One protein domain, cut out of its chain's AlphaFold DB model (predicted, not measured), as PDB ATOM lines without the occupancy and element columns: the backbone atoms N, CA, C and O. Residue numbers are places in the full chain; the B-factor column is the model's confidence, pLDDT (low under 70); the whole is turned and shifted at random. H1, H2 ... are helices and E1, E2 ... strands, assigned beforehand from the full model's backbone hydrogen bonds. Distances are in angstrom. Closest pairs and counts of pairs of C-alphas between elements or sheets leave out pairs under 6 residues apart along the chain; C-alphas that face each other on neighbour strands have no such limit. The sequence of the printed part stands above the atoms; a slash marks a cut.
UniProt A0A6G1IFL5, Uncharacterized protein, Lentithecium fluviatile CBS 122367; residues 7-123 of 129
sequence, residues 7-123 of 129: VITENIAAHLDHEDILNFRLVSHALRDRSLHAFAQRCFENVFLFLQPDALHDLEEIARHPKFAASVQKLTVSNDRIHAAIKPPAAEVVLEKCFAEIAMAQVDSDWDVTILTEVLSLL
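What this domain is: This is residues 7 to 123 of the 129 residues of an uncharacterized protein of Lentithecium fluviatile CBS 122367 (UniProt A0A6G1IFL5). A small two-strand parallel ribbon, E1 and E2, has H5 packed on E1 and H7 side by side with H5, with a cluster of four short helices, H1 to H4, at one end. Beyond the other end H6 makes a separate arm, with residues 89 to 95 and 97 to 102 sticking out. The printed part has 117 residues, with seven named helices and two named strands in the order H1 H2 H3 H4 E1 H5 E2 H6 H7, and its class is mostly helix. It is loose, with a radius of gyration of the C-alphas of 17.7 A and spans of 50 by 37 by 21 A.

How they stand to each other: E1, residues 46 to 50, and E2, residues 74 to 78, are parallel neighbours at 16 degrees, with N 47 and O 74 at 2.9 A and N 76 and O 47 at 2.8 A, within hydrogen-bond range. With H5, residues 53 to 64, they form a strand-helix-strand unit, two parallel neighbour strands with a helix between them along the chain, and its crossover is right-handed. The closest C-alphas of E1 and H5 are those of Leu 49 and Ala 55, 6.1 A apart. H7, residues 111 to 122, touches H5 at a shallow tilt of 21 degrees, the same way; their closest C-alphas, of Ala 63 and Val 119, are 5.7 A apart. H6, residues 92 to 105, touches no helix and is apart from E1. H1, residues 7 to 15, touches H4, residues 36 to 44, at a shallow tilt of 23 degrees, the same way; their closest C-alphas, of Glu 10 and Ala 38, are 5.6 A apart. H3, residues 29 to 34, only just touches H1, with 3 pairs of C-alphas within 8 A, the closest being those of Thr 9 and Arg 34 at 6.3 A, and is about perpendicular to it at 90 degrees. H2, residues 18 to 27, touches H3 only at the corner, with the C-alphas of Arg 25 and Arg 32 closest at 4.3 A. H2 is close to H1 but not clearly touching it, with the C-alphas of Ala 13 and Ile 21 closest at 5.9 A. Every O i to N i+4 pair is within hydrogen-bond range in H3, H4, H5, H6 and H7, against 4 of 5 in H1 and 5 of 6 in H2.

Where its parts are: E1 measures 13.5 A from first to last C-alpha and E2 13.1 A. H6 is the longest helix by residues, at 19.4 A; H7 measures 16.9 A, H5 16.6 A and H2 15.1 A. H1 begins at C-alpha 7, (278.628, 251.482, 131.733), E1 at C-alpha 46, (288.038, 235.144, 145.178), and H7 ends at C-alpha 122, (288.034, 244.309, 157.488).

The domain as a whole: The two C-alphas farthest apart, of Val 7 and Val 94, are 50.9 A from each other. The printed part has no cut. The link from E2 to H6, residues 79 to 91, is long. Mean pLDDT of the printed part is 76.9; residues 79 to 110 are under 70, and H6 has a mean of 49.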
ATOM      1  N   VAL A   7     279.278 252.782 131.978       89.25
ATOM      2  CA  VAL A   7     278.628 251.482 131.733       89.25
ATOM      3  C   VAL A   7     279.267 250.727 130.563       89.25
ATOM      4  O   VAL A   7     279.481 249.522 130.633       89.25
ATOM      5  N   ILE A   8     279.615 251.433 129.481       90.94
ATOM      6  CA  ILE A   8     280.289 250.811 128.331       90.94
ATOM      7  C   ILE A   8     281.710 250.397 128.720       90.94
ATOM      8  O   ILE A   8     282.154 249.307 128.375       90.94
ATOM      9  N   THR A   9     282.409 251.245 129.474       91.31
ATOM     10  CA  THR A   9     283.776 250.983 129.942       91.31
ATOM     11  C   THR A   9     283.837 249.772 130.879       91.31
ATOM     12  O   THR A   9     284.733 248.943 130.747       91.31
ATOM     13  N   GLU A  10     282.873 249.642 131.792       90.38
ATOM     14  CA  GLU A  10     282.737 248.492 132.690       90.38
ATOM     15  C   GLU A  10     282.426 247.213 131.919       90.38
ATOM     16  O   GLU A  10     283.076 246.198 132.151       90.38
ATOM     17  N   ASN A  11     281.503 247.271 130.954       89.88
ATOM     18  CA  ASN A  11     281.187 246.123 130.111       89.88
ATOM     19  C   ASN A  11     282.393 245.659 129.294       89.88
ATOM     20  O   ASN A  11     282.630 244.460 129.207       89.88
ATOM     21  N   ILE A  12     283.176 246.579 128.723       90.62
ATOM     22  CA  ILE A  12     284.417 246.215 128.027       90.62
ATOM     23  C   ILE A  12     285.369 245.536 129.012       90.62
ATOM     24  O   ILE A  12     285.791 244.412 128.763       90.62
ATOM     25  N   ALA A  13     285.646 246.174 130.154       89.31
ATOM     26  CA  ALA A  13     286.560 245.643 131.162       89.31
ATOM     27  C   ALA A  13     286.143 244.252 131.671       89.31
ATOM     28  O   ALA A  13     287.002 243.406 131.900       89.31
ATOM     29  N   ALA A  14     284.840 243.984 131.788       87.00
ATOM     30  CA  ALA A  14     284.321 242.682 132.193       87.00
ATOM     31  C   ALA A  14     284.672 241.548 131.206       87.00
ATOM     32  O   ALA A  14     284.774 240.400 131.636       87.00
ATOM     33  N   HIS A  15     284.896 241.856 129.922       90.00
ATOM     34  CA  HIS A  15     285.181 240.876 128.864       90.00
ATOM     35  C   HIS A  15     286.665 240.776 128.474       90.00
ATOM     36  O   HIS A  15     287.020 239.869 127.727       90.00
ATOM     37  N   LEU A  16     287.531 241.670 128.962       86.69
ATOM     38  CA  LEU A  16     288.983 241.591 128.733       86.69
ATOM     39  C   LEU A  16     289.587 240.400 129.476       86.69
ATOM     40  O   LEU A  16     289.016 239.958 130.463       86.69
ATOM     41  N   ASP A  17     290.726 239.855 129.064       85.12
ATOM     42  CA  ASP A  17     291.434 238.880 129.899       85.12
ATOM     43  C   ASP A  17     292.194 239.559 131.067       85.12
ATOM     44  O   ASP A  17     292.064 240.764 131.301       85.12
ATOM     45  N   HIS A  18     292.918 238.776 131.876       79.56
ATOM     46  CA  HIS A  18     293.627 239.303 133.050       79.56
ATOM     47  C   HIS A  18     294.767 240.266 132.696       79.56
ATOM     48  O   HIS A  18     295.033 241.188 133.464       79.56
ATOM     49  N   GLU A  19     295.439 240.066 131.567       84.94
ATOM     50  CA  GLU A  19     296.547 240.924 131.149       84.94
ATOM     51  C   GLU A  19     296.003 242.188 130.470       84.94
ATOM     52  O   GLU A  19     296.395 243.314 130.792       84.94
ATOM     53  N   ASP A  20     294.996 242.021 129.618       87.69
ATOM     54  CA  ASP A  20     294.335 243.099 128.900       87.69
ATOM     55  C   ASP A  20     293.634 244.080 129.835       87.69
ATOM     56  O   ASP A  20     293.700 245.289 129.609       87.69
ATOM     57  N   ILE A  21     292.989 243.614 130.913       86.62
ATOM     58  CA  ILE A  21     292.329 244.523 131.862       86.62
ATOM     59  C   ILE A  21     293.342 245.414 132.595       86.62
ATOM     60  O   ILE A  21     293.041 246.575 132.886       86.62
ATOM     61  N   LEU A  22     294.551 244.915 132.862       87.44
ATOM     62  CA  LEU A  22     295.628 245.709 133.455       87.44
ATOM     63  C   LEU A  22     296.127 246.749 132.456       87.44
ATOM     64  O   LEU A  22     296.136 247.942 132.768       87.44
ATOM     65  N   ASN A  23     296.441 246.316 131.235       90.62
ATOM     66  CA  ASN A  23     296.875 247.200 130.155       90.62
ATOM     67  C   ASN A  23     295.838 248.298 129.887       90.62
ATOM     68  O   ASN A  23     296.170 249.483 129.865       90.62
ATOM     69  N   PHE A  24     294.559 247.936 129.811       88.62
ATOM     70  CA  PHE A  24     293.438 248.856 129.640       88.62
ATOM     71  C   PHE A  24     293.379 249.941 130.725       88.62
ATOM     72  O   PHE A  24     293.153 251.119 130.436       88.62
ATOM     73  N   ARG A  25     293.633 249.570 131.985       89.12
ATOM     74  CA  ARG A  25     293.656 250.488 133.137       89.12
ATOM     75  C   ARG A  25     294.909 251.363 133.196       89.12
ATOM     76  O   ARG A  25     294.899 252.392 133.880       89.12
ATOM     77  N   LEU A  26     295.985 250.976 132.514       91.69
ATOM     78  CA  LEU A  26     297.213 251.768 132.405       91.69
ATOM     79  C   LEU A  26     297.115 252.855 131.332       91.69
ATOM     80  O   LEU A  26     297.765 253.888 131.470       91.69
ATOM     81  N   VAL A  27     296.255 252.680 130.320       91.12
ATOM     82  CA  VAL A  27     296.086 253.650 129.222       91.12
ATOM     83  C   VAL A  27     295.667 255.039 129.721       91.12
ATOM     84  O   VAL A  27     296.119 256.046 129.181       91.12
ATOM     85  N   SER A  28     294.786 255.133 130.727       90.94
ATOM     86  CA  SER A  28     294.422 256.429 131.320       90.94
ATOM     87  C   SER A  28     293.782 256.316 132.705       90.94
ATOM     88  O   SER A  28     293.115 255.328 133.019       90.94
ATOM     89  N   HIS A  29     293.888 257.391 133.495       90.88
ATOM     90  CA  HIS A  29     293.190 257.524 134.780       90.88
ATOM     91  C   HIS A  29     291.667 257.384 134.641       90.88
ATOM     92  O   HIS A  29     291.042 256.697 135.440       90.88
ATOM     93  N   ALA A  30     291.072 257.940 133.580       90.81
ATOM     94  CA  ALA A  30     289.631 257.836 133.351       90.81
ATOM     95  C   ALA A  30     289.175 256.381 133.151       90.81
ATOM     96  O   ALA A  30     288.178 255.963 133.737       90.81
ATOM     97  N   LEU A  31     289.911 255.591 132.359       90.19
ATOM     98  CA  LEU A  31     289.608 254.169 132.172       90.19
ATOM     99  C   LEU A  31     289.837 253.374 133.457       90.19
ATOM    100  O   LEU A  31     289.030 252.504 133.784       90.19
ATOM    101  N   ARG A  32     290.887 253.700 134.219       90.69
ATOM    102  CA  ARG A  32     291.152 253.098 135.532       90.69
ATOM    103  C   ARG A  32     289.990 253.301 136.500       90.69
ATOM    104  O   ARG A  32     289.558 252.335 137.129       90.69
ATOM    105  N   ASP A  33     289.480 254.522 136.597       90.88
ATOM    106  CA  ASP A  33     288.407 254.863 137.531       90.88
ATOM    107  C   ASP A  33     287.071 254.266 137.090       90.88
ATOM    108  O   ASP A  33     286.363 253.669 137.901       90.88
ATOM    109  N   ARG A  34     286.752 254.365 135.794       91.50
ATOM    110  CA  ARG A  34     285.497 253.851 135.228       91.50
ATOM    111  C   ARG A  34     285.419 252.325 135.238       91.50
ATOM    112  O   ARG A  34     284.342 251.795 135.422       91.50
ATOM    113  N   SER A  35     286.533 251.614 135.068       91.19
ATOM    114  CA  SER A  35     286.555 250.138 135.105       91.19
ATOM    115  C   SER A  35     286.736 249.554 136.508       91.19
ATOM    116  O   SER A  35     286.814 248.338 136.662       91.19
ATOM    117  N   LEU A  36     286.863 250.396 137.538       90.38
ATOM    118  CA  LEU A  36     287.295 249.969 138.867       90.38
ATOM    119  C   LEU A  36     286.362 248.950 139.510       90.38
ATOM    120  O   LEU A  36     286.854 248.043 140.171       90.38
ATOM    121  N   HIS A  37     285.052 249.081 139.313       91.06
ATOM    122  CA  HIS A  37     284.087 248.134 139.857       91.06
ATOM    123  C   HIS A  37     284.234 246.747 139.217       91.06
ATOM    124  O   HIS A  37     284.457 245.772 139.929       91.06
ATOM    125  N   ALA A  38     284.207 246.682 137.881       88.31
ATOM    126  CA  ALA A  38     284.377 245.440 137.128       88.31
ATOM    127  C   ALA A  38     285.731 244.767 137.418       88.31
ATOM    128  O   ALA A  38     285.795 243.559 137.638       88.31
ATOM    129  N   PHE A  39     286.809 245.556 137.487       89.88
ATOM    130  CA  PHE A  39     288.135 245.072 137.871       89.88
ATOM    131  C   PHE A  39     288.137 244.502 139.291       89.88
ATOM    132  O   PHE A  39     288.630 243.400 139.510       89.88
ATOM    133  N   ALA A  40     287.571 245.236 140.253       88.75
ATOM    134  CA  ALA A  40     287.598 244.832 141.649       88.75
ATOM    135  C   ALA A  40     286.813 243.539 141.893       88.75
ATOM    136  O   ALA A  40     287.324 242.640 142.556       88.75
ATOM    137  N   GLN A  41     285.614 243.418 141.313       87.44
ATOM    138  CA  GLN A  41     284.840 242.180 141.373       87.44
ATOM    139  C   GLN A  41     285.629 241.024 140.767       87.44
ATOM    140  O   GLN A  41     285.847 240.014 141.419       87.44
ATOM    141  N   ARG A  42     286.141 241.180 139.549       84.31
ATOM    142  CA  ARG A  42     286.782 240.065 138.858       84.31
ATOM    143  C   ARG A  42     288.093 239.602 139.499       84.31
ATOM    144  O   ARG A  42     288.358 238.406 139.534       84.31
ATOM    145  N   CYS A  43     288.925 240.535 139.951       84.62
ATOM    146  CA  CYS A  43     290.255 240.219 140.469       84.62
ATOM    147  C   CYS A  43     290.256 239.866 141.957       84.62
ATOM    148  O   CYS A  43     291.146 239.143 142.388       84.62
ATOM    149  N   PHE A  44     289.290 240.366 142.735       89.25
ATOM    150  CA  PHE A  44     289.306 240.218 144.190       89.25
ATOM    151  C   PHE A  44     288.088 239.495 144.762       89.25
ATOM    152  O   PHE A  44     288.076 239.265 145.963       89.25
ATOM    153  N   GLU A  45     287.092 239.077 143.966       88.75
ATOM    154  CA  GLU A  45     285.961 238.285 144.484       88.75
ATOM    155  C   GLU A  45     286.415 237.002 145.184       88.75
ATOM    156  O   GLU A  45     285.909 236.674 146.262       88.75
ATOM    157  N   ASN A  46     287.409 236.326 144.608       87.88
ATOM    158  CA  ASN A  46     288.038 235.144 145.178       87.88
ATOM    159  C   ASN A  46     289.537 235.402 145.342       87.88
ATOM    160  O   ASN A  46     290.281 235.366 144.365       87.88
ATOM    161  N   VAL A  47     289.979 235.636 146.575       86.75
ATOM    162  CA  VAL A  47     291.399 235.790 146.902       86.75
ATOM    163  C   VAL A  47     291.947 234.439 147.340       86.75
ATOM    164  O   VAL A  47     291.428 233.810 148.264       86.75
ATOM    165  N   PHE A  48     292.996 233.987 146.664       84.88
ATOM    166  CA  PHE A  48     293.757 232.802 147.032       84.88
ATOM    167  C   PHE A  48     295.167 233.239 147.415       84.88
ATOM    168  O   PHE A  48     295.814 233.938 146.637       84.88
ATOM    169  N   LEU A  49     295.639 232.827 148.588       81.75
ATOM    170  CA  LEU A  49     296.986 233.150 149.045       81.75
ATOM    171  C   LEU A  49     297.650 231.966 149.733       81.75
ATOM    172  O   LEU A  49     296.996 231.124 150.355       81.75
ATOM    173  N   PHE A  50     298.972 231.947 149.635       80.44
ATOM    174  CA  PHE A  50     299.823 231.089 150.442       80.44
ATOM    175  C   PHE A  50     300.238 231.842 151.706       80.44
ATOM    176  O   PHE A  50     300.424 233.054 151.652       80.44
ATOM    177  N   LEU A  51     300.395 231.143 152.833       78.38
ATOM    178  CA  LEU A  51     300.924 231.726 154.075       78.38
ATOM    179  C   LEU A  51     302.412 232.068 153.918       78.38
ATOM    180  O   LEU A  51     303.302 231.322 154.320       78.38
ATOM    181  N   GLN A  52     302.671 233.188 153.253       80.19
ATOM    182  CA  GLN A  52     303.983 233.777 153.042       80.19
ATOM    183  C   GLN A  52     303.907 235.266 153.406       80.19
ATOM    184  O   GLN A  52     302.865 235.877 153.158       80.19
ATOM    185  N   PRO A  53     304.989 235.865 153.937       79.12
ATOM    186  CA  PRO A  53     304.976 237.260 154.377       79.12
ATOM    187  C   PRO A  53     304.466 238.240 153.312       79.12
ATOM    188  O   PRO A  53     303.580 239.040 153.599       79.12
ATOM    189  N   ASP A  54     304.949 238.120 152.072       79.69
ATOM    190  CA  ASP A  54     304.548 239.009 150.971       79.69
ATOM    191  C   ASP A  54     303.057 238.861 150.633       79.69
ATOM    192  O   ASP A  54     302.345 239.846 150.466       79.69
ATOM    193  N   ALA A  55     302.545 237.629 150.623       79.19
ATOM    194  CA  ALA A  55     301.141 237.363 150.324       79.19
ATOM    195  C   ALA A  55     300.194 237.846 151.441       79.19
ATOM    196  O   ALA A  55     299.063 238.252 151.170       79.19
ATOM    197  N   LEU A  56     300.647 237.813 152.699       84.12
ATOM    198  CA  LEU A  56     299.921 238.395 153.829       84.12
ATOM    199  C   LEU A  56     299.923 239.925 153.772       84.12
ATOM    200  O   LEU A  56     298.905 240.538 154.097       84.12
ATOM    201  N   HIS A  57     301.017 240.531 153.313       85.88
ATOM    202  CA  HIS A  57     301.088 241.969 153.084       85.88
ATOM    203  C   HIS A  57     300.149 242.415 151.952       85.88
ATOM    204  O   HIS A  57     299.344 243.323 152.149       85.88
ATOM    205  N   ASP A  58     300.149 241.719 150.812       85.38
ATOM    206  CA  ASP A  58     299.225 241.997 149.704       85.38
ATOM    207  C   ASP A  58     297.758 241.888 150.156       85.38
ATOM    208  O   ASP A  58     296.906 242.716 149.815       85.38
ATOM    209  N   LEU A  59     297.447 240.873 150.968       87.81
ATOM    210  CA  LEU A  59     296.118 240.694 151.545       87.81
ATOM    211  C   LEU A  59     295.735 241.859 152.473       87.81
ATOM    212  O   LEU A  59     294.594 242.327 152.436       87.81
ATOM    213  N   GLU A  60     296.669 242.328 153.296       89.62
ATOM    214  CA  GLU A  60     296.487 243.480 154.176       89.62
ATOM    215  C   GLU A  60     296.191 244.760 153.375       89.62
ATOM    216  O   GLU A  60     295.250 245.495 153.699       89.62
ATOM    217  N   GLU A  61     296.915 245.000 152.278       89.81
ATOM    218  CA  GLU A  61     296.656 246.126 151.374       89.81
ATOM    219  C   GLU A  61     295.269 246.037 150.718       89.81
ATOM    220  O   GLU A  61     294.515 247.019 150.701       89.81
ATOM    221  N   ILE A  62     294.887 244.849 150.232       89.25
ATOM    222  CA  ILE A  62     293.557 244.599 149.655       89.25
ATOM    223  C   ILE A  62     292.461 244.886 150.687       89.25
ATOM    224  O   ILE A  62     291.473 245.555 150.364       89.25
ATOM    225  N   ALA A  63     292.633 244.412 151.922       89.88
ATOM    226  CA  ALA A  63     291.653 244.549 152.995       89.88
ATOM    227  C   ALA A  63     291.497 245.989 153.502       89.88
ATOM    228  O   ALA A  63     290.404 246.387 153.908       89.88
ATOM    229  N   ARG A  64     292.554 246.806 153.435       91.88
ATOM    230  CA  ARG A  64     292.480 248.243 153.746       91.88
ATOM    231  C   ARG A  64     291.935 249.075 152.588       91.88
ATOM    232  O   ARG A  64     291.453 250.189 152.808       91.88
ATOM    233  N   HIS A  65     291.972 248.563 151.358       90.94
ATOM    234  CA  HIS A  65     291.495 249.308 150.202       90.94
ATOM    235  C   HIS A  65     289.952 249.322 150.128       90.94
ATOM    236  O   HIS A  65     289.326 248.280 149.909       90.94
ATOM    237  N   PRO A  66     289.294 250.500 150.186       86.38
ATOM    238  CA  PRO A  66     287.847 250.607 150.411       86.38
ATOM    239  C   PRO A  66     286.985 249.957 149.321       86.38
ATOM    240  O   PRO A  66     285.861 249.539 149.585       86.38
ATOM    241  N   LYS A  67     287.496 249.867 148.086       85.38
ATOM    242  CA  LYS A  67     286.780 249.250 146.956       85.38
ATOM    243  C   LYS A  67     287.171 247.790 146.711       85.38
ATOM    244  O   LYS A  67     286.380 247.054 146.126       85.38
ATOM    245  N   PHE A  68     288.364 247.366 147.137       89.62
ATOM    246  CA  PHE A  68     288.816 245.985 146.922       89.62
ATOM    247  C   PHE A  68     288.341 245.095 148.059       89.62
ATOM    248  O   PHE A  68     287.709 244.086 147.777       89.62
ATOM    249  N   ALA A  69     288.476 245.539 149.311       89.75
ATOM    250  CA  ALA A  69     287.932 244.854 150.480       89.75
ATOM    251  C   ALA A  69     286.436 244.530 150.336       89.75
ATOM    252  O   ALA A  69     285.998 243.424 150.636       89.75
ATOM    253  N   ALA A  70     285.651 245.475 149.804       90.62
ATOM    254  CA  ALA A  70     284.224 245.283 149.543       90.62
ATOM    255  C   ALA A  70     283.934 244.273 148.416       90.62
ATOM    256  O   ALA A  70     282.816 243.775 148.314       90.62
ATOM    257  N   SER A  71     284.908 243.989 147.557       89.62
ATOM    258  CA  SER A  71     284.746 243.032 146.463       89.62
ATOM    259  C   SER A  71     285.098 241.608 146.887       89.62
ATOM    260  O   SER A  71     284.609 240.680 146.255       89.62
ATOM    261  N   VAL A  72     285.869 241.428 147.967       90.75
ATOM    262  CA  VAL A  72     286.280 240.112 148.478       90.75
ATOM    263  C   VAL A  72     285.101 239.371 149.091       90.75
ATOM    264  O   VAL A  72     284.524 239.801 150.090       90.75
ATOM    265  N   GLN A  73     284.761 238.228 148.495       92.38
ATOM    266  CA  GLN A  73     283.685 237.352 148.962       92.38
ATOM    267  C   GLN A  73     284.201 236.010 149.465       92.38
ATOM    268  O   GLN A  73     283.569 235.395 150.323       92.38
ATOM    269  N   LYS A  74     285.335 235.544 148.943       90.12
ATOM    270  CA  LYS A  74     285.953 234.286 149.344       90.12
ATOM    271  C   LYS A  74     287.447 234.486 149.528       90.12
ATOM    272  O   LYS A  74     288.118 235.019 148.649       90.12
ATOM    273  N   LEU A  75     287.956 233.997 150.651       87.75
ATOM    274  CA  LEU A  75     289.376 233.930 150.956       87.75
ATOM    275  C   LEU A  75     289.756 232.460 151.111       87.75
ATOM    276  O   LEU A  75     289.145 231.738 151.894       87.75
ATOM    277  N   THR A  76     290.737 232.007 150.342       84.94
ATOM    278  CA  THR A  76     291.313 230.667 150.468       84.94
ATOM    279  C   THR A  76     292.768 230.814 150.873       84.94
ATOM    280  O   THR A  76     293.564 231.385 150.132       84.94
ATOM    281  N   VAL A  77     293.093 230.303 152.056       81.00
ATOM    282  CA  VAL A  77     294.444 230.325 152.611       81.00
ATOM    283  C   VAL A  77     295.008 228.917 152.518       81.00
ATOM    284  O   VAL A  77     294.425 227.981 153.062       81.00
ATOM    285  N   SER A  78     296.124 228.768 151.812       77.12
ATOM    286  CA  SER A  78     296.853 227.506 151.727       77.12
ATOM    287  C   SER A  78     298.174 227.598 152.484       77.12
ATOM    288  O   SER A  78     298.895 228.589 152.381       77.12
ATOM    289  N   ASN A  79     298.507 226.545 153.226       68.56
ATOM    290  CA  ASN A  79     299.837 226.363 153.814       68.56
ATOM    291  C   ASN A  79     300.734 225.466 152.938       68.56
ATOM    292  O   ASN A  79     301.896 225.215 153.256       68.56
ATOM    293  N   ASP A  80     300.206 224.964 151.819       60.28
ATOM    294  CA  ASP A  80     300.976 224.108 150.931       60.28
ATOM    295  C   ASP A  80     301.952 224.973 150.142       60.28
ATOM    296  O   ASP A  80     301.600 225.607 149.147       60.28
ATOM    297  N   ARG A  81     303.214 224.984 150.576       53.16
ATOM    298  CA  ARG A  81     304.322 225.449 149.743       53.16
ATOM    299  C   ARG A  81     304.398 224.501 148.547       53.16
ATOM    300  O   ARG A  81     305.006 223.435 148.644       53.16
ATOM    301  N   ILE A  82     303.777 224.845 147.418       49.00
ATOM    302  CA  ILE A  82     303.944 224.089 146.169       49.00
ATOM    303  C   ILE A  82     305.341 224.407 145.606       49.00
ATOM    304  O   ILE A  82     305.492 224.998 144.546       49.00
ATOM    305  N   HIS A  83     306.388 223.984 146.318       46.25
ATOM    306  CA  HIS A  83     307.789 224.025 145.879       46.25
ATOM    307  C   HIS A  83     308.093 222.993 144.780       46.25
ATOM    308  O   HIS A  83     309.223 222.854 144.334       46.25
ATOM    309  N   ALA A  84     307.093 222.228 144.330       42.97
ATOM    310  CA  ALA A  84     307.298 221.087 143.439       42.97
ATOM    311  C   ALA A  84     306.842 221.302 141.984       42.97
ATOM    312  O   ALA A  84     307.122 220.447 141.145       42.97
ATOM    313  N   ALA A  85     306.144 222.394 141.647       42.28
ATOM    314  CA  ALA A  85     305.552 222.537 140.309       42.28
ATOM    315  C   ALA A  85     306.457 223.230 139.275       42.28
ATOM    316  O   ALA A  85     306.215 223.100 138.077       42.28
ATOM    317  N   ILE A  86     307.515 223.925 139.699       48.09
ATOM    318  CA  ILE A  86     308.444 224.595 138.783       48.09
ATOM    319  C   ILE A  86     309.856 224.246 139.229       48.09
ATOM    320  O   ILE A  86     310.348 224.767 140.217       48.09
ATOM    321  N   LYS A  87     310.491 223.311 138.521       38.22
ATOM    322  CA  LYS A  87     311.886 222.927 138.745       38.22
ATOM    323  C   LYS A  87     312.775 224.135 138.397       38.22
ATOM    324  O   LYS A  87     312.873 224.438 137.205       38.22
ATOM    325  N   PRO A  88     313.415 224.819 139.358       43.91
ATOM    326  CA  PRO A  88     314.231 225.979 139.043       43.91
ATOM    327  C   PRO A  88     315.637 225.524 138.587       43.91
ATOM    328  O   PRO A  88     316.115 224.465 139.022       43.91
ATOM    329  N   PRO A  89     316.322 226.238 137.672       43.72
ATOM    330  CA  PRO A  89     317.710 225.952 137.310       43.72
ATOM    331  C   PRO A  89     318.644 225.989 138.533       43.72
ATOM    332  O   PRO A  89     318.456 226.753 139.469       43.72
ATOM    333  N   ALA A  90     319.701 225.172 138.507       50.75
ATOM    334  CA  ALA A  90     320.548 224.817 139.659       50.75
ATOM    335  C   ALA A  90     321.185 225.977 140.469       50.75
ATOM    336  O   ALA A  90     321.703 225.729 141.556       50.75
ATOM    337  N   ALA A  91     321.150 227.223 139.984       50.50
ATOM    338  CA  ALA A  91     321.582 228.408 140.731       50.50
ATOM    339  C   ALA A  91     320.543 228.881 141.772       50.50
ATOM    340  O   ALA A  91     320.918 229.423 142.809       50.50
ATOM    341  N   GLU A  92     319.253 228.618 141.547       47.22
ATOM    342  CA  GLU A  92     318.162 228.969 142.470       47.22
ATOM    343  C   GLU A  92     318.090 228.043 143.687       47.22
ATOM    344  O   GLU A  92     317.647 228.477 144.742       47.22
ATOM    345  N   VAL A  93     318.635 226.824 143.612       49.78
ATOM    346  CA  VAL A  93     318.678 225.868 144.741       49.78
ATOM    347  C   VAL A  93     319.485 226.413 145.933       49.78
ATOM    348  O   VAL A  93     319.239 226.051 147.084       49.78
ATOM    349  N   VAL A  94     320.461 227.293 145.679       48.00
ATOM    350  CA  VAL A  94     321.249 227.945 146.740       48.00
ATOM    351  C   VAL A  94     320.452 229.081 147.389       48.00
ATOM    352  O   VAL A  94     320.434 229.179 148.612       48.00
ATOM    353  N   LEU A  95     319.734 229.884 146.595       49.19
ATOM    354  CA  LEU A  95     318.824 230.914 147.109       49.19
ATOM    355  C   LEU A  95     317.642 230.303 147.863       49.19
ATOM    356  O   LEU A  95     317.258 230.817 148.905       49.19
ATOM    357  N   GLU A  96     317.103 229.185 147.391       47.56
ATOM    358  CA  GLU A  96     315.985 228.474 148.009       47.56
ATOM    359  C   GLU A  96     316.358 227.905 149.383       47.56
ATOM    360  O   GLU A  96     315.547 227.950 150.303       47.56
ATOM    361  N   LYS A  97     317.610 227.464 149.575       49.44
ATOM    362  CA  LYS A  97     318.131 227.112 150.905       49.44
ATOM    363  C   LYS A  97     318.257 228.327 151.820       49.44
ATOM    364  O   LYS A  97     317.872 228.227 152.979       49.44
ATOM    365  N   CYS A  98     318.706 229.472 151.307       49.19
ATOM    366  CA  CYS A  98     318.734 230.714 152.085       49.19
ATOM    367  C   CYS A  98     317.321 231.204 152.438       49.19
ATOM    368  O   CYS A  98     317.081 231.579 153.578       49.19
ATOM    369  N   PHE A  99     316.358 231.146 151.515       46.72
ATOM    370  CA  PHE A  99     314.959 231.486 151.787       46.72
ATOM    371  C   PHE A  99     314.270 230.465 152.691       46.72
ATOM    372  O   PHE A  99     313.398 230.837 153.469       46.72
ATOM    373  N   ALA A 100     314.646 229.186 152.628       51.16
ATOM    374  CA  ALA A 100     314.180 228.175 153.567       51.16
ATOM    375  C   ALA A 100     314.738 228.428 154.973       51.16
ATOM    376  O   ALA A 100     313.974 228.349 155.924       51.16
ATOM    377  N   GLU A 101     316.013 228.800 155.110       47.88
ATOM    378  CA  GLU A 101     316.608 229.187 156.395       47.88
ATOM    379  C   GLU A 101     316.013 230.494 156.941       47.88
ATOM    380  O   GLU A 101     315.721 230.565 158.130       47.88
ATOM    381  N   ILE A 102     315.738 231.491 156.091       49.31
ATOM    382  CA  ILE A 102     315.056 232.743 156.472       49.31
ATOM    383  C   ILE A 102     313.600 232.469 156.886       49.31
ATOM    384  O   ILE A 102     313.169 232.919 157.943       49.31
ATOM    385  N   ALA A 103     312.868 231.648 156.126       49.88
ATOM    386  CA  ALA A 103     311.502 231.241 156.465       49.88
ATOM    387  C   ALA A 103     311.438 230.361 157.726       49.88
ATOM    388  O   ALA A 103     310.461 230.420 158.463       49.88
ATOM    389  N   MET A 104     312.472 229.557 157.998       49.72
ATOM    390  CA  MET A 104     312.588 228.794 159.246       49.72
ATOM    391  C   MET A 104     313.036 229.663 160.429       49.72
ATOM    392  O   MET A 104     312.720 229.330 161.568       49.72
ATOM    393  N   ALA A 105     313.736 230.774 160.181       48.84
ATOM    394  CA  ALA A 105     314.144 231.739 161.202       48.84
ATOM    395  C   ALA A 105     313.050 232.769 161.551       48.84
ATOM    396  O   ALA A 105     313.139 233.405 162.596       48.84
ATOM    397  N   GLN A 106     312.017 232.918 160.714       49.84
ATOM    398  CA  GLN A 106     310.888 233.843 160.901       49.84
ATOM    399  C   GLN A 106     309.581 233.133 161.274       49.84
ATOM    400  O   GLN A 106     308.495 233.582 160.921       49.84
ATOM    401  N   VAL A 107     309.666 232.045 162.041       49.41
ATOM    402  CA  VAL A 107     308.512 231.549 162.804       49.41
ATOM    403  C   VAL A 107     308.339 232.450 164.031       49.41
ATOM    404  O   VAL A 107     308.610 232.050 165.159       49.41
ATOM    405  N   ASP A 108     307.928 233.695 163.803       51.69
ATOM    406  CA  ASP A 108     307.257 234.481 164.834       51.69
ATOM    407  C   ASP A 108     305.776 234.098 164.737       51.69
ATOM    408  O   ASP A 108     305.013 234.649 163.944       51.69
ATOM    409  N   SER A 109     305.409 233.016 165.433       56.09
ATOM    410  CA  SER A 109     304.172 232.251 165.200       56.09
ATOM    411  C   SER A 109     302.872 233.034 165.415       56.09
ATOM    412  O   SER A 109     301.803 232.523 165.088       56.09
ATOM    413  N   ASP A 110     302.955 234.254 165.947       66.19
ATOM    414  CA  ASP A 110     301.806 235.116 166.227       66.19
ATOM    415  C   ASP A 110     301.588 236.213 165.180       66.19
ATOM    416  O   ASP A 110     300.494 236.783 165.127       66.19
ATOM    417  N   TRP A 111     302.571 236.516 164.325       73.38
ATOM    418  CA  TRP A 111     302.432 237.583 163.328       73.38
ATOM    419  C   TRP A 111     301.351 237.251 162.296       73.38
ATOM    420  O   TRP A 111     300.429 238.043 162.087       73.38
ATOM    421  N   ASP A 112     301.399 236.041 161.734       75.94
ATOM    422  CA  ASP A 112     300.420 235.569 160.749       75.94
ATOM    423  C   ASP A 112     299.002 235.563 161.336       75.94
ATOM    424  O   ASP A 112     298.045 236.000 160.697       75.94
ATOM    425  N   VAL A 113     298.864 235.119 162.590       78.81
ATOM    426  CA  VAL A 113     297.582 235.092 163.310       78.81
ATOM    427  C   VAL A 113     297.064 236.510 163.547       78.81
ATOM    428  O   VAL A 113     295.870 236.766 163.368       78.81
ATOM    429  N   THR A 114     297.950 237.438 163.910       83.50
ATOM    430  CA  THR A 114     297.604 238.844 164.148       83.50
ATOM    431  C   THR A 114     297.117 239.506 162.862       83.50
ATOM    432  O   THR A 114     296.012 240.056 162.855       83.50
ATOM    433  N   ILE A 115     297.869 239.380 161.759       84.00
ATOM    434  CA  ILE A 115     297.463 239.923 160.454       84.00
ATOM    435  C   ILE A 115     296.132 239.326 160.025       84.00
ATOM    436  O   ILE A 115     295.217 240.064 159.670       84.00
ATOM    437  N   LEU A 116     295.998 237.997 160.041       84.62
ATOM    438  CA  LEU A 116     294.776 237.358 159.561       84.62
ATOM    439  C   LEU A 116     293.571 237.789 160.393       84.62
ATOM    440  O   LEU A 116     292.511 238.048 159.830       84.62
ATOM    441  N   THR A 117     293.730 237.935 161.709       86.75
ATOM    442  CA  THR A 117     292.658 238.438 162.577       86.75
ATOM    443  C   THR A 117     292.257 239.867 162.202       86.75
ATOM    444  O   THR A 117     291.063 240.156 162.083       86.75
ATOM    445  N   GLU A 118     293.227 240.755 161.966       88.94
ATOM    446  CA  GLU A 118     292.960 242.128 161.526       88.94
ATOM    447  C   GLU A 118     292.269 242.147 160.156       88.94
ATOM    448  O   GLU A 118     291.183 242.712 160.018       88.94
ATOM    449  N   VAL A 119     292.842 241.481 159.154       88.38
ATOM    450  CA  VAL A 119     292.322 241.454 157.783       88.38
ATOM    451  C   VAL A 119     290.911 240.875 157.746       88.38
ATOM    452  O   VAL A 119     290.019 241.484 157.154       88.38
ATOM    453  N   LEU A 120     290.665 239.739 158.398       88.19
ATOM    454  CA  LEU A 120     289.340 239.116 158.411       88.19
ATOM    455  C   LEU A 120     288.276 240.049 159.007       88.19
ATOM    456  O   LEU A 120     287.133 240.032 158.550       88.19
ATOM    457  N   SER A 121     288.641 240.914 159.960       88.62
ATOM    458  CA  SER A 121     287.724 241.923 160.510       88.62
ATOM    459  C   SER A 121     287.358 243.034 159.510       88.62
ATOM    460  O   SER A 121     286.285 243.638 159.605       88.62
ATOM    461  N   LEU A 122     288.225 243.295 158.528       89.62
ATOM    462  CA  LEU A 122     288.034 244.309 157.488       89.62
ATOM    463  C   LEU A 122     287.230 243.778 156.287       89.62
ATOM    464  O   LEU A 122     286.528 244.548 155.623       89.62
ATOM    465  N   LEU A 123     287.272 242.470 156.028       89.19
ATOM    466  CA  LEU A 123     286.592 241.818 154.903       89.19
ATOM    467  C   LEU A 123     285.110 241.532 155.197       89.19
ATOM    468  O   LEU A 123     284.673 240.393 155.345       89.19
TER     469      LEU A 123